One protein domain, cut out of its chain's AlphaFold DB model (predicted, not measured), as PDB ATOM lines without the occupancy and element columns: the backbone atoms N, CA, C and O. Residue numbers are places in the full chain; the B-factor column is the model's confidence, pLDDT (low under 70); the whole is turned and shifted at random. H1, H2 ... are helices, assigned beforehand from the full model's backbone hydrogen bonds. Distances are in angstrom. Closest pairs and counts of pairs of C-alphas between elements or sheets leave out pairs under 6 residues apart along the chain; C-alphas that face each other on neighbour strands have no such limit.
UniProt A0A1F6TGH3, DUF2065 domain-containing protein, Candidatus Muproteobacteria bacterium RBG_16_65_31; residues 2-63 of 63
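Overview. This is residues 2 to 63 of the 63 residues of the protein "DUF2065 domain-containing protein" of Candidatus Muproteobacteria bacterium RBG_16_65_31 (UniProt A0A1F6TGH3). Picture a flat, open U: the two long helices H1 and H3 are its arms, and the shorter helix H2 crosses between them as its base. The arms H1 and H3 stand apart with an empty space between them; the frame has few contacts, and these lie near the two corners. The printed part has 62 residues with three named helices, in the order H1, H2, H3, and no named strand; its class is all helix. The whole is loose, with a radius of gyration of the C-alphas of 15.2 A, and the C-alphas span 40 by 30 by 12 A.

Arrangement. Begin at the first printed residue and go along H1, residues 2 to 22, to the first corner, where H2, residues 24 to 35, follows. H1 and H2 only just touch, with 3 pairs of C-alphas within 8 A, and they touch only at the corner by their link. Look there at Pro 20 and Met 27, whose C-alphas are the closest of the two helices at 5.8 A. H1 touches H2 with residues 19 to 20 alone, and H2 touches H1 with residues 26 to 27 alone. The lines of H1 and H2 stand about perpendicular, at 81 degrees. Go on to the second corner, where H3, residues 39 to 61, follows H2. H2 and H3 are close but not clearly touching; their closest C-alphas, those of Ile 34 and Leu 42, are 7.6 A apart. They run opposite ways at a steep tilt of 67 degrees, only just short of about perpendicular. H1 and H3 are apart, with no C-alpha of the one within 8 A of the other. In the backbones of H2 and H3, each O i to N i+4 pair is within hydrogen-bond range; in H1, 16 of 17 are.

Along the chain. Find C-alpha 2 at (-4.312, 46.172, -40.409); from there H1 runs 30.3 A, first to last C-alpha, to Ile 22. H2 begins with C-alpha 24 at (-19.053, 63.618, -63.487) and measures 16.2 A to Ser 35. H3, the longest helix with 23 residues, measures 32.3 A from Asp 39 to C-alpha 61 at (7.606, 51.078, -44.934).

Size, cuts and confidence. The two C-alphas farthest apart are those of Gly 36 and Arg 63, at 40.7 A. The links from H1 to H2 and from H2 to H3 are tight, and the printed part has no cut. Among the residues that stand free are 2 to 18 of H1 and 43 to 61 of H3. In the pLDDT column, the mean of the printed part is 82.2, and residues 62 to 63 are under 70.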
ATOM      1  N   TRP A   2      -3.246  46.450 -39.422       72.38
ATOM      2  CA  TRP A   2      -4.312  46.172 -40.409       72.38
ATOM      3  C   TRP A   2      -5.472  47.178 -40.382       72.38
ATOM      4  O   TRP A   2      -6.086  47.441 -41.413       72.38
ATOM      5  N   HIS A   3      -5.738  47.771 -39.215       76.88
ATOM      6  CA  HIS A   3      -6.752  48.812 -39.047       76.88
ATOM      7  C   HIS A   3      -6.365  50.115 -39.767       76.88
ATOM      8  O   HIS A   3      -7.160  50.668 -40.514       76.88
ATOM      9  N   ASP A   4      -5.114  50.554 -39.635       82.62
ATOM     10  CA  ASP A   4      -4.619  51.772 -40.292       82.62
ATOM     11  C   ASP A   4      -4.631  51.643 -41.819       82.62
ATOM     12  O   ASP A   4      -5.037  52.566 -42.521       82.62
ATOM     13  N   LEU A   5      -4.265  50.465 -42.341       82.19
ATOM     14  CA  LEU A   5      -4.318  50.178 -43.776       82.19
ATOM     15  C   LEU A   5      -5.758  50.215 -44.313       82.19
ATOM     16  O   LEU A   5      -6.009  50.753 -45.390       82.19
ATOM     17  N   SER A   6      -6.713  49.663 -43.558       81.25
ATOM     18  CA  SER A   6      -8.128  49.665 -43.949       81.25
ATOM     19  C   SER A   6      -8.756  51.057 -43.844       81.25
ATOM     20  O   SER A   6      -9.533  51.426 -44.721       81.25
ATOM     21  N   VAL A   7      -8.356  51.872 -42.863       87.00
ATOM     22  CA  VAL A   7      -8.749  53.287 -42.776       87.00
ATOM     23  C   VAL A   7      -8.167  54.101 -43.935       87.00
ATOM     24  O   VAL A   7      -8.894  54.867 -44.565       87.00
ATOM     25  N   ALA A   8      -6.890  53.909 -44.276       86.31
ATOM     26  CA  ALA A   8      -6.265  54.586 -45.411       86.31
ATOM     27  C   ALA A   8      -6.937  54.211 -46.745       86.31
ATOM     28  O   ALA A   8      -7.224  55.090 -47.556       86.31
ATOM     29  N   LEU A   9      -7.257  52.927 -46.947       83.00
ATOM     30  CA  LEU A   9      -8.017  52.460 -48.111       83.00
ATOM     31  C   LEU A   9      -9.432  53.041 -48.155       83.00
ATOM     32  O   LEU A   9      -9.889  53.440 -49.224       83.00
ATOM     33  N   ALA A  10     -10.117  53.126 -47.013       87.00
ATOM     34  CA  ALA A  10     -11.440  53.736 -46.938       87.00
ATOM     35  C   ALA A  10     -11.394  55.225 -47.317       87.00
ATOM     36  O   ALA A  10     -12.214  55.676 -48.111       87.00
ATOM     37  N   LEU A  11     -10.412  55.979 -46.816       86.62
ATOM     38  CA  LEU A  11     -10.226  57.390 -47.168       86.62
ATOM     39  C   LEU A  11      -9.867  57.581 -48.646       86.62
ATOM     40  O   LEU A  11     -10.390  58.496 -49.279       86.62
ATOM     41  N   LEU A  12      -9.028  56.705 -49.207       85.94
ATOM     42  CA  LEU A  12      -8.705  56.697 -50.635       85.94
ATOM     43  C   LEU A  12      -9.964  56.477 -51.484       85.94
ATOM     44  O   LEU A  12     -10.206  57.238 -52.412       85.94
ATOM     45  N   LEU A  13     -10.789  55.483 -51.134       82.31
ATOM     46  CA  LEU A  13     -12.064  55.195 -51.803       82.31
ATOM     47  C   LEU A  13     -13.057  56.355 -51.689       82.31
ATOM     48  O   LEU A  13     -13.752  56.662 -52.653       82.31
ATOM     49  N   ILE A  14     -13.117  57.013 -50.529       86.62
ATOM     50  CA  ILE A  14     -13.951  58.202 -50.333       86.62
ATOM     51  C   ILE A  14     -13.462  59.336 -51.238       86.62
ATOM     52  O   ILE A  14     -14.277  59.946 -51.920       86.62
ATOM     53  N   LEU A  15     -12.155  59.603 -51.302       81.94
ATOM     54  CA  LEU A  15     -11.595  60.646 -52.169       81.94
ATOM     55  C   LEU A  15     -11.802  60.339 -53.661       81.94
ATOM     56  O   LEU A  15     -12.286  61.201 -54.397       81.94
ATOM     57  N   GLU A  16     -11.514  59.106 -54.085       82.06
ATOM     58  CA  GLU A  16     -11.752  58.614 -55.448       82.06
ATOM     59  C   GLU A  16     -13.239  58.630 -55.826       82.06
ATOM     60  O   GLU A  16     -13.565  58.822 -56.990       82.06
ATOM     61  N   GLY A  17     -14.157  58.462 -54.868       79.38
ATOM     62  CA  GLY A  17     -15.606  58.507 -55.095       79.38
ATOM     63  C   GLY A  17     -16.212  59.914 -55.034       79.38
ATOM     64  O   GLY A  17     -17.160  60.215 -55.759       79.38
ATOM     65  N   VAL A  18     -15.657  60.811 -54.216       86.88
ATOM     66  CA  VAL A  18     -16.129  62.199 -54.082       86.88
ATOM     67  C   VAL A  18     -15.896  62.986 -55.370       86.88
ATOM     68  O   VAL A  18     -16.780  63.726 -55.803       86.88
ATOM     69  N   PHE A  19     -14.745  62.809 -56.022       76.62
ATOM     70  CA  PHE A  19     -14.422  63.505 -57.271       76.62
ATOM     71  C   PHE A  19     -15.428  63.237 -58.420       76.62
ATOM     72  O   PHE A  19     -15.961  64.205 -58.976       76.62
ATOM     73  N   PRO A  20     -15.779  61.977 -58.764       76.50
ATOM     74  CA  PRO A  20     -16.804  61.680 -59.763       76.50
ATOM     75  C   PRO A  20     -18.214  62.080 -59.314       76.50
ATOM     76  O   PRO A  20     -19.043  62.371 -60.176       76.50
ATOM     77  N   PHE A  21     -18.487  62.143 -58.004       80.06
ATOM     78  CA  PHE A  21     -19.786  62.576 -57.479       80.06
ATOM     79  C   PHE A  21     -19.997  64.092 -57.608       80.06
ATOM     80  O   PHE A  21     -21.082  64.533 -57.979       80.06
ATOM     81  N   ILE A  22     -18.958  64.896 -57.354       85.44
ATOM     82  CA  ILE A  22     -19.021  66.361 -57.475       85.44
ATOM     83  C   ILE A  22     -19.038  66.798 -58.944       85.44
ATOM     84  O   ILE A  22     -19.776  67.719 -59.298       85.44
ATOM     85  N   ASN A  23     -18.227  66.181 -59.813       82.19
ATOM     86  CA  ASN A  23     -18.136  66.598 -61.214       82.19
ATOM     87  C   ASN A  23     -17.977  65.417 -62.194       82.19
ATOM     88  O   ASN A  23     -16.881  65.161 -62.711       82.19
ATOM     89  N   PRO A  24     -19.084  64.737 -62.546       83.06
ATOM     90  CA  PRO A  24     -19.053  63.618 -63.487       83.06
ATOM     91  C   PRO A  24     -18.623  64.042 -64.902       83.06
ATOM     92  O   PRO A  24     -18.088  63.234 -65.664       83.06
ATOM     93  N   ALA A  25     -18.818  65.315 -65.273       85.06
ATOM     94  CA  ALA A  25     -18.388  65.843 -66.563       85.06
ATOM     95  C   ALA A  25     -16.859  65.972 -66.651       85.06
ATOM     96  O   ALA A  25     -16.284  65.614 -67.681       85.06
ATOM     97  N   ALA A  26     -16.200  66.428 -65.581       83.88
ATOM     98  CA  ALA A  26     -14.742  66.479 -65.503       83.88
ATOM     99  C   ALA A  26     -14.128  65.075 -65.584       83.88
ATOM    100  O   ALA A  26     -13.220  64.864 -66.387       83.88
ATOM    101  N   MET A  27     -14.686  64.101 -64.853       82.31
ATOM    102  CA  MET A  27     -14.252  62.698 -64.911       82.31
ATOM    103  C   MET A  27     -14.366  62.130 -66.333       82.31
ATOM    104  O   MET A  27     -13.402  61.594 -66.872       82.31
ATOM    105  N   ARG A  28     -15.515  62.320 -67.001       84.25
ATOM    106  CA  ARG A  28     -15.700  61.907 -68.404       84.25
ATOM    107  C   ARG A  28     -14.703  62.563 -69.353       84.25
ATOM    108  O   ARG A  28     -14.258  61.919 -70.295       84.25
ATOM    109  N   ARG A  29     -14.366  63.836 -69.137       85.56
ATOM    110  CA  ARG A  29     -13.412  64.572 -69.976       85.56
ATOM    111  C   ARG A  29     -11.982  64.074 -69.767       85.56
ATOM    112  O   ARG A  29     -11.251  63.952 -70.743       85.56
ATOM    113  N   MET A  30     -11.621  63.731 -68.530       81.88
ATOM    114  CA  MET A  30     -10.351  63.085 -68.201       81.88
ATOM    115  C   MET A  30     -10.255  61.701 -68.849       81.88
ATOM    116  O   MET A  30      -9.288  61.419 -69.546       81.88
ATOM    117  N   LEU A  31     -11.294  60.873 -68.712       82.44
ATOM    118  CA  LEU A  31     -11.368  59.563 -69.363       82.44
ATOM    119  C   LEU A  31     -11.320  59.673 -70.891       82.44
ATOM    120  O   LEU A  31     -10.627  58.893 -71.530       82.44
ATOM    121  N   ALA A  32     -11.995  60.664 -71.479       84.19
ATOM    122  CA  ALA A  32     -11.943  60.916 -72.916       84.19
ATOM    123  C   ALA A  32     -10.542  61.353 -73.373       84.19
ATOM    124  O   ALA A  32     -10.059  60.883 -74.402       84.19
ATOM    125  N   ALA A  33      -9.861  62.198 -72.591       80.62
ATOM    126  CA  ALA A  33      -8.476  62.576 -72.852       80.62
ATOM    127  C   ALA A  33      -7.551  61.352 -72.804       80.62
ATOM    128  O   ALA A  33      -6.735  61.183 -73.703       80.62
ATOM    129  N   ILE A  34      -7.742  60.460 -71.826       78.69
ATOM    130  CA  ILE A  34      -6.998  59.200 -71.699       78.69
ATOM    131  C   ILE A  34      -7.317  58.245 -72.859       78.69
ATOM    132  O   ILE A  34      -6.405  57.638 -73.407       78.69
ATOM    133  N   SER A  35      -8.578  58.147 -73.293       76.38
ATOM    134  CA  SER A  35      -8.970  57.297 -74.429       76.38
ATOM    135  C   SER A  35      -8.407  57.765 -75.773       76.38
ATOM    136  O   SER A  35      -8.326  56.980 -76.710       76.38
ATOM    137  N   GLY A  36      -8.020  59.041 -75.873       76.94
ATOM    138  CA  GLY A  36      -7.318  59.583 -77.035       76.94
ATOM    139  C   GLY A  36      -5.801  59.381 -76.983       76.94
ATOM    140  O   GLY A  36      -5.120  59.670 -77.967       76.94
ATOM    141  N   MET A  37      -5.250  58.919 -75.855       74.94
ATOM    142  CA  MET A  37      -3.820  58.652 -75.720       74.94
ATOM    143  C   MET A  37      -3.482  57.286 -76.311       74.94
ATOM    144  O   MET A  37      -4.177  56.301 -76.093       74.94
ATOM    145  N   ASN A  38      -2.373  57.233 -77.044       77.44
ATOM    146  CA  ASN A  38      -1.879  56.003 -77.649       77.44
ATOM    147  C   ASN A  38      -1.595  54.946 -76.561       77.44
ATOM    148  O   ASN A  38      -0.945  55.264 -75.560       77.44
ATOM    149  N   ASP A  39      -2.007  53.692 -76.772       81.31
ATOM    150  CA  ASP A  39      -1.903  52.594 -75.787       81.31
ATOM    151  C   ASP A  39      -0.501  52.441 -75.176       81.31
ATOM    152  O   ASP A  39      -0.335  52.067 -74.012       81.31
ATOM    153  N   GLN A  40       0.538  52.759 -75.949       82.75
ATOM    154  CA  GLN A  40       1.926  52.714 -75.503       82.75
ATOM    155  C   GLN A  40       2.240  53.764 -74.427       82.75
ATOM    156  O   GLN A  40       2.935  53.450 -73.462       82.75
ATOM    157  N   ALA A  41       1.709  54.983 -74.557       81.06
ATOM    158  CA  ALA A  41       1.872  56.038 -73.560       81.06
ATOM    159  C   ALA A  41       1.107  55.696 -72.276       81.06
ATOM    160  O   ALA A  41       1.629  55.898 -71.182       81.06
ATOM    161  N   LEU A  42      -0.086  55.105 -72.410       82.56
ATOM    162  CA  LEU A  42      -0.886  54.660 -71.270       82.56
ATOM    163  C   LEU A  42      -0.188  53.536 -70.490       82.56
ATOM    164  O   LEU A  42      -0.120  53.576 -69.263       82.56
ATOM    165  N   ARG A  43       0.412  52.572 -71.199       85.31
ATOM    166  CA  ARG A  43       1.243  51.519 -70.598       85.31
ATOM    167  C   ARG A  43       2.477  52.072 -69.898       85.31
ATOM    168  O   ARG A  43       2.787  51.626 -68.797       85.31
ATOM    169  N   PHE A  44       3.167  53.032 -70.512       87.38
ATOM    170  CA  PHE A  44       4.341  53.653 -69.903       87.38
ATOM    171  C   PHE A  44       3.969  54.431 -68.642       87.38
ATOM    172  O   PHE A  44       4.612  54.238 -67.621       87.38
ATOM    173  N   ALA A  45       2.899  55.232 -68.689       84.06
ATOM    174  CA  ALA A  45       2.375  55.963 -67.537       84.06
ATOM    175  C   ALA A  45       1.930  55.020 -66.404       84.06
ATOM    176  O   ALA A  45       2.199  55.283 -65.232       84.06
ATOM    177  N   GLY A  46       1.296  53.892 -66.746       84.12
ATOM    178  CA  GLY A  46       0.956  52.839 -65.789       84.12
ATOM    179  C   GLY A  46       2.193  52.209 -65.146       84.12
ATOM    180  O   GLY A  46       2.233  52.046 -63.929       84.12
ATOM    181  N   LEU A  47       3.232  51.921 -65.937       88.94
ATOM    182  CA  LEU A  47       4.511  51.397 -65.448       88.94
ATOM    183  C   LEU A  47       5.225  52.376 -64.513       88.94
ATOM    184  O   LEU A  47       5.678  51.964 -63.445       88.94
ATOM    185  N   THR A  48       5.309  53.663 -64.864       88.00
ATOM    186  CA  THR A  48       5.893  54.673 -63.970       88.00
ATOM    187  C   THR A  48       5.072  54.842 -62.702       88.00
ATOM    188  O   THR A  48       5.662  54.941 -61.633       88.00
ATOM    189  N   SER A  49       3.740  54.815 -62.784       83.88
ATOM    190  CA  SER A  49       2.866  54.863 -61.604       83.88
ATOM    191  C   SER A  49       3.084  53.661 -60.679       83.88
ATOM    192  O   SER A  49       3.259  53.836 -59.474       83.88
ATOM    193  N   MET A  50       3.182  52.446 -61.230       87.38
ATOM    194  CA  MET A  50       3.503  51.243 -60.455       87.38
ATOM    195  C   MET A  50       4.882  51.336 -59.791       87.38
ATOM    196  O   MET A  50       5.005  51.052 -58.602       87.38
ATOM    197  N   LEU A  51       5.912  51.772 -60.525       91.19
ATOM    198  CA  LEU A  51       7.266  51.942 -59.987       91.19
ATOM    199  C   LEU A  51       7.322  53.005 -58.887       91.19
ATOM    200  O   LEU A  51       7.931  52.771 -57.846       91.19
ATOM    201  N   LEU A  52       6.662  54.146 -59.093       88.56
ATOM    202  CA  LEU A  52       6.548  55.200 -58.086       88.56
ATOM    203  C   LEU A  52       5.791  54.706 -56.853       88.56
ATOM    204  O   LEU A  52       6.224  54.979 -55.741       88.56
ATOM    205  N   GLY A  53       4.713  53.942 -57.036       83.94
ATOM    206  CA  GLY A  53       3.957  53.332 -55.945       83.94
ATOM    207  C   GLY A  53       4.812  52.384 -55.108       83.94
ATOM    208  O   GLY A  53       4.821  52.494 -53.885       83.94
ATOM    209  N   VAL A  54       5.593  51.509 -55.749       88.19
ATOM    210  CA  VAL A  54       6.530  50.615 -55.049       88.19
ATOM    211  C   VAL A  54       7.629  51.409 -54.348       88.19
ATOM    212  O   VAL A  54       7.922  51.127 -53.191       88.19
ATOM    213  N   ALA A  55       8.209  52.422 -54.997       87.00
ATOM    214  CA  ALA A  55       9.230  53.271 -54.390       87.00
ATOM    215  C   ALA A  55       8.694  54.009 -53.154       87.00
ATOM    216  O   ALA A  55       9.349  54.040 -52.116       87.00
ATOM    217  N   LEU A  56       7.483  54.559 -53.239       83.44
ATOM    218  CA  LEU A  56       6.829  55.278 -52.149       83.44
ATOM    219  C   LEU A  56       6.455  54.329 -51.007       83.44
ATOM    220  O   LEU A  56       6.679  54.661 -49.846       83.44
ATOM    221  N   LEU A  57       5.975  53.123 -51.319       81.12
ATOM    222  CA  LEU A  57       5.711  52.077 -50.330       81.12
ATOM    223  C   LEU A  57       7.005  51.644 -49.634       81.12
ATOM    224  O   LEU A  57       7.019  51.521 -48.416       81.12
ATOM    225  N   TYR A  58       8.104  51.503 -50.378       84.31
ATOM    226  CA  TYR A  58       9.416  51.207 -49.811       84.31
ATOM    227  C   TYR A  58       9.889  52.330 -48.882       84.31
ATOM    228  O   TYR A  58      10.338  52.048 -47.781       84.31
ATOM    229  N   ILE A  59       9.720  53.598 -49.272       84.25
ATOM    230  CA  ILE A  59      10.080  54.767 -48.449       84.25
ATOM    231  C   ILE A  59       9.228  54.846 -47.174       84.25
ATOM    232  O   ILE A  59       9.758  55.111 -46.098       84.25
ATOM    233  N   VAL A  60       7.915  54.620 -47.273       80.06
ATOM    234  CA  VAL A  60       6.989  54.691 -46.130       80.06
ATOM    235  C   VAL A  60       7.181  53.509 -45.178       80.06
ATOM    236  O   VAL A  60       7.174  53.701 -43.965       80.06
ATOM    237  N   ASN A  61       7.389  52.302 -45.711       78.12
ATOM    238  CA  ASN A  61       7.606  51.078 -44.934       78.12
ATOM    239  C   ASN A  61       9.056  50.928 -44.431       78.12
ATOM    240  O   ASN A  61       9.355  49.988 -43.706       78.12
ATOM    241  N   TRP A  62       9.976  51.815 -44.816       67.06
ATOM    242  CA  TRP A  62      11.344  51.839 -44.278       67.06
ATOM    243  C   TRP A  62      11.417  52.415 -42.847       67.06
ATOM    244  O   TRP A  62      12.493  52.435 -42.249       67.06
ATOM    245  N   ARG A  63      10.298  52.888 -42.276       51.94
ATOM    246  CA  ARG A  63      10.199  53.294 -40.864       51.94
ATOM    247  C   ARG A  63       9.764  52.167 -39.941       51.94
ATOM    248  O   ARG A  63       8.884  51.379 -40.342       51.94
TER     249      ARG A  63